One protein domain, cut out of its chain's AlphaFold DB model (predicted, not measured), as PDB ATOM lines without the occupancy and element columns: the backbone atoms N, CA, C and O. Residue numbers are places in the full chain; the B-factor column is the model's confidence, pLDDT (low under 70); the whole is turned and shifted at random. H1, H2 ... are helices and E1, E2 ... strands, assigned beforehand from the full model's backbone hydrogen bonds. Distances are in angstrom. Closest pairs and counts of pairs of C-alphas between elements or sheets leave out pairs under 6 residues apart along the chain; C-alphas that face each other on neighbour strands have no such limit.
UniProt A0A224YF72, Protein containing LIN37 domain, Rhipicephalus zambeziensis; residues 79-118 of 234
ATOM      1  N   THR A  79      25.035 -10.613 -46.609       76.31
ATOM      2  CA  THR A  79      25.524 -10.850 -45.253       76.31
ATOM      3  C   THR A  79      26.301  -9.621 -44.795       76.31
ATOM      4  O   THR A  79      27.319  -9.274 -45.398       76.31
ATOM      5  N   TYR A  80      25.848  -8.969 -43.725       83.56
ATOM      6  CA  TYR A  80      26.470  -7.760 -43.187       83.56
ATOM      7  C   TYR A  80      26.984  -8.040 -41.779       83.56
ATOM      8  O   TYR A  80      26.344  -7.705 -40.791       83.56
ATOM      9  N   ILE A  81      28.151  -8.672 -41.667       85.00
ATOM     10  CA  ILE A  81      28.707  -9.052 -40.362       85.00
ATOM     11  C   ILE A  81      29.654  -7.973 -39.838       85.00
ATOM     12  O   ILE A  81      30.649  -7.643 -40.482       85.00
ATOM     13  N   THR A  82      29.397  -7.496 -38.619       85.31
ATOM     14  CA  THR A  82      30.332  -6.656 -37.855       85.31
ATOM     15  C   THR A  82      31.052  -7.503 -36.811       85.31
ATOM     16  O   THR A  82      30.418  -8.261 -36.075       85.31
ATOM     17  N   LYS A  83      32.385  -7.382 -36.738       87.00
ATOM     18  CA  LYS A  83      33.225  -8.103 -35.774       87.00
ATOM     19  C   LYS A  83      34.055  -7.130 -34.946       87.00
ATOM     20  O   LYS A  83      34.874  -6.400 -35.495       87.00
ATOM     21  N   ILE A  84      33.887  -7.173 -33.628       84.81
ATOM     22  CA  ILE A  84      34.623  -6.337 -32.672       84.81
ATOM     23  C   ILE A  84      35.068  -7.224 -31.499       84.81
ATOM     24  O   ILE A  84      34.261  -7.960 -30.933       84.81
ATOM     25  N   TYR A  85      36.367  -7.201 -31.173       83.00
ATOM     26  CA  TYR A  85      36.992  -7.975 -30.081       83.00
ATOM     27  C   TYR A  85      36.580  -9.462 -30.014       83.00
ATOM     28  O   TYR A  85      36.251  -9.991 -28.957       83.00
ATOM     29  N   GLY A  86      36.572 -10.154 -31.157       80.62
ATOM     30  CA  GLY A  86      36.274 -11.594 -31.212       80.62
ATOM     31  C   GLY A  86      34.786 -11.961 -31.135       80.62
ATOM     32  O   GLY A  86      34.460 -13.134 -31.299       80.62
ATOM     33  N   CYS A  87      33.895 -10.981 -30.978       83.94
ATOM     34  CA  CYS A  87      32.450 -11.166 -31.075       83.94
ATOM     35  C   CYS A  87      31.953 -10.736 -32.461       83.94
ATOM     36  O   CYS A  87      32.418  -9.722 -32.991       83.94
ATOM     37  N   SER A  88      31.020 -11.488 -33.048       85.25
ATOM     38  CA  SER A  88      30.427 -11.178 -34.357       85.25
ATOM     39  C   SER A  88      28.909 -11.050 -34.285       85.25
ATOM     40  O   SER A  88      28.255 -11.877 -33.652       85.25
ATOM     41  N   VAL A  89      28.361 -10.064 -34.995       88.19
ATOM     42  CA  VAL A  89      26.917  -9.865 -35.181       88.19
ATOM     43  C   VAL A  89      26.618  -9.780 -36.663       88.19
ATOM     44  O   VAL A  89      27.230  -8.971 -37.357       88.19
ATOM     45  N   ASP A  90      25.674 -10.591 -37.135       88.75
ATOM     46  CA  ASP A  90      25.099 -10.423 -38.465       88.75
ATOM     47  C   ASP A  90      24.008  -9.350 -38.409       88.75
ATOM     48  O   ASP A  90      23.017  -9.497 -37.694       88.75
ATOM     49  N   LEU A  91      24.221  -8.248 -39.120       86.50
ATOM     50  CA  LEU A  91      23.275  -7.145 -39.247       86.50
ATOM     51  C   LEU A  91      22.173  -7.464 -40.258       86.50
ATOM     52  O   LEU A  91      21.100  -6.883 -40.170       86.50
ATOM     53  N   ALA A  92      22.396  -8.416 -41.170       86.56
ATOM     54  CA  ALA A  92      21.425  -8.774 -42.203       86.56
ATOM     55  C   ALA A  92      20.147  -9.425 -41.644       86.56
ATOM     56  O   ALA A  92      19.140  -9.514 -42.339       86.56
ATOM     57  N   GLN A  93      20.188  -9.882 -40.389       84.38
ATOM     58  CA  GLN A  93      19.036 -10.444 -39.681       84.38
ATOM     59  C   GLN A  93      18.128  -9.378 -39.045       84.38
ATOM     60  O   GLN A  93      17.088  -9.735 -38.492       84.38
ATOM     61  N   PHE A  94      18.542  -8.107 -39.052       86.81
ATOM     62  CA  PHE A  94      17.792  -6.993 -38.481       86.81
ATOM     63  C   PHE A  94      17.316  -6.064 -39.596       86.81
ATOM     64  O   PHE A  94      18.059  -5.740 -40.518       86.81
ATOM     65  N   ASP A  95      16.068  -5.636 -39.497       87.06
ATOM     66  CA  ASP A  95      15.491  -4.582 -40.322       87.06
ATOM     67  C   ASP A  95      15.777  -3.194 -39.722       87.06
ATOM     68  O   ASP A  95      16.177  -3.062 -38.566       87.06
ATOM     69  N   GLU A  96      15.544  -2.132 -40.495       87.50
ATOM     70  CA  GLU A  96      15.750  -0.743 -40.039       87.50
ATOM     71  C   GLU A  96      14.853  -0.364 -38.844       87.50
ATOM     72  O   GLU A  96      15.177   0.546 -38.083       87.50
ATOM     73  N   ASN A  97      13.756  -1.098 -38.642       90.88
ATOM     74  CA  ASN A  97      12.833  -0.918 -37.523       90.88
ATOM     75  C   ASN A  97      13.185  -1.778 -36.295       90.88
ATOM     76  O   ASN A  97      12.509  -1.682 -35.267       90.88
ATOM     77  N   SER A  98      14.223  -2.620 -36.369       89.81
ATOM     78  CA  SER A  98      14.634  -3.453 -35.242       89.81
ATOM     79  C   SER A  98      15.167  -2.591 -34.096       89.81
ATOM     80  O   SER A  98      16.074  -1.778 -34.289       89.81
ATOM     81  N   PRO A  99      14.683  -2.790 -32.858       93.25
ATOM     82  CA  PRO A  99      15.194  -2.050 -31.719       93.25
ATOM     83  C   PRO A  99      16.659  -2.418 -31.458       93.25
ATOM     84  O   PRO A  99      17.028  -3.596 -31.434       93.25
ATOM     85  N   LEU A 100      17.482  -1.405 -31.161       91.75
ATOM     86  CA  LEU A 100      18.918  -1.549 -30.878       91.75
ATOM     87  C   LEU A 100      19.216  -2.637 -29.834       91.75
ATOM     88  O   LEU A 100      20.198  -3.368 -29.941       91.75
ATOM     89  N   TYR A 101      18.336  -2.789 -28.843       92.56
ATOM     90  CA  TYR A 101      18.476  -3.799 -27.798       92.56
ATOM     91  C   TYR A 101      18.590  -5.229 -28.347       92.56
ATOM     92  O   TYR A 101      19.412  -6.006 -27.858       92.56
ATOM     93  N   SER A 102      17.814  -5.570 -29.379       89.19
ATOM     94  CA  SER A 102      17.853  -6.892 -30.017       89.19
ATOM     95  C   SER A 102      19.208  -7.152 -30.674       89.19
ATOM     96  O   SER A 102      19.762  -8.245 -30.550       89.19
ATOM     97  N   MET A 103      19.791  -6.123 -31.290       88.38
ATOM     98  CA  MET A 103      21.128  -6.180 -31.874       88.38
ATOM     99  C   MET A 103      22.216  -6.340 -30.805       88.38
ATOM    100  O   MET A 103      23.059  -7.234 -30.911       88.38
ATOM    101  N   CYS A 104      22.158  -5.554 -29.725       90.12
ATOM    102  CA  CYS A 104      23.091  -5.670 -28.600       90.12
ATOM    103  C   CYS A 104      23.008  -7.042 -27.912       90.12
ATOM    104  O   CYS A 104      24.034  -7.629 -27.566       90.12
ATOM    105  N   ARG A 105      21.802  -7.596 -27.734       89.75
ATOM    106  CA  ARG A 105      21.610  -8.940 -27.170       89.75
ATOM    107  C   ARG A 105      22.243 -10.020 -28.038       89.75
ATOM    108  O   ARG A 105      22.924 -10.883 -27.489       89.75
ATOM    109  N   SER A 106      22.056  -9.965 -29.354       87.38
ATOM    110  CA  SER A 106      22.706 -10.901 -30.278       87.38
ATOM    111  C   SER A 106      24.230 -10.776 -30.247       87.38
ATOM    112  O   SER A 106      24.921 -11.791 -30.314       87.38
ATOM    113  N   TRP A 107      24.759  -9.563 -30.049       88.00
ATOM    114  CA  TRP A 107      26.192  -9.337 -29.850       88.00
ATOM    115  C   TRP A 107      26.719 -10.035 -28.601       88.00
ATOM    116  O   TRP A 107      27.647 -10.836 -28.690       88.00
ATOM    117  N   ILE A 108      26.094  -9.790 -27.450       87.62
ATOM    118  CA  ILE A 108      26.521 -10.363 -26.166       87.62
ATOM    119  C   ILE A 108      26.456 -11.897 -26.194       87.62
ATOM    120  O   ILE A 108      27.283 -12.563 -25.578       87.62
ATOM    121  N   GLN A 109      25.488 -12.473 -26.916       85.88
ATOM    122  CA  GLN A 109      25.336 -13.924 -27.015       85.88
ATOM    123  C   GLN A 109      26.440 -14.603 -27.838       85.88
ATOM    124  O   GLN A 109      26.693 -15.782 -27.606       85.88
ATOM    125  N   ASN A 110      27.082 -13.892 -28.774       79.06
ATOM    126  CA  ASN A 110      28.173 -14.390 -29.619       79.06
ATOM    127  C   ASN A 110      27.894 -15.777 -30.241       79.06
ATOM    128  O   ASN A 110      28.682 -16.713 -30.108       79.06
ATOM    129  N   LYS A 111      26.737 -15.924 -30.900       72.56
ATOM    130  CA  LYS A 111      26.304 -17.181 -31.533       72.56
ATOM    131  C   LYS A 111      26.330 -17.074 -33.061       72.56
ATOM    132  O   LYS A 111      25.280 -16.871 -33.667       72.56
ATOM    133  N   PRO A 112      27.495 -17.246 -33.709       62.78
ATOM    134  CA  PRO A 112      27.612 -17.091 -35.160       62.78
ATOM    135  C   PRO A 112      26.851 -18.158 -35.967       62.78
ATOM    136  O   PRO A 112      26.607 -17.950 -37.147       62.78
ATOM    137  N   LEU A 113      26.464 -19.286 -35.353       57.78
ATOM    138  CA  LEU A 113      25.870 -20.436 -36.054       57.78
ATOM    139  C   LEU A 113      24.371 -20.654 -35.778       57.78
ATOM    140  O   LEU A 113      23.725 -21.379 -36.525       57.78
ATOM    141  N   GLN A 114      23.786 -20.027 -34.748       59.75
ATOM    142  CA  GLN A 114      22.389 -20.306 -34.368       59.75
ATOM    143  C   GLN A 114      21.361 -19.625 -35.292       59.75
ATOM    144  O   GLN A 114      20.238 -20.104 -35.418       59.75
ATOM    145  N   ASN A 115      21.727 -18.532 -35.972       55.22
ATOM    146  CA  ASN A 115      20.798 -17.829 -36.867       55.22
ATOM    147  C   ASN A 115      20.541 -18.544 -38.198       55.22
ATOM    148  O   ASN A 115      19.524 -18.272 -38.828       55.22
ATOM    149  N   LEU A 116      21.401 -19.484 -38.603       56.38
ATOM    150  CA  LEU A 116      21.169 -20.270 -39.817       56.38
ATOM    151  C   LEU A 116      20.077 -21.334 -39.607       56.38
ATOM    152  O   LEU A 116      19.309 -21.626 -40.519       56.38
ATOM    153  N   GLU A 117      19.961 -21.852 -38.383       53.66
ATOM    154  CA  GLU A 117      19.017 -22.920 -38.030       53.66
ATOM    155  C   GLU A 117      17.576 -22.409 -37.873       53.66
ATOM    156  O   GLU A 117      16.625 -23.163 -38.050       53.66
ATOM    157  N   ARG A 118      17.372 -21.109 -37.612       51.22
ATOM    158  CA  ARG A 118      16.024 -20.557 -37.370       51.22
ATOM    159  C   ARG A 118      15.155 -20.441 -38.631       51.22
ATOM    160  O   ARG A 118      13.967 -20.161 -38.512       51.22
TER     161      ARG A 118
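AT A GLANCE: This is residues 79 to 118 of the 234 residues of the protein "Protein containing LIN37 domain" of Rhipicephalus zambeziensis (UniProt A0A224YF72). A small hairpin of two strands, E1 and E2, has helix H1 packed on its E2 side with residues 103 to 109; residues 95 to 101, of which 100 and 101 belong to H1, stick out, and short H2 lies away from the other three. The 40 printed residues hold, in order, E1, E2, H1 and H2, a mixed class with an antiparallel sheet. The whole is compact, radius of gyration of the C-alphas 9.7 A, spanning 26 by 23 by 16 A.

IN THESE COORDINATES: E1, residues 81 to 84, begins at C-alpha 81 (28.707, -9.052, -40.362) and is 10.1 A long. E2 is residues 87 to 90, 10.4 A. H1, residues 100 to 109, is 14.5 A. H2, residues 114 to 117, is 5.6 A and ends at C-alpha 117 (19.017, -22.920, -38.030).

HOW THE PARTS SIT: The hairpin strands E1 and E2 run at 160 degrees, with N 82 and O 89 2.9 A apart, within hydrogen-bond range. The closest C-alphas of E2 and H1, Val 89 and Trp 107, are 5.4 A apart. H1 and H2 are apart. Every O i to N i+4 pair of H1 is within hydrogen-bond range; H2 is too short for one.

THE WHOLE: The printed part has no cut and no long link. Residues 112 to 118 are under pLDDT 70.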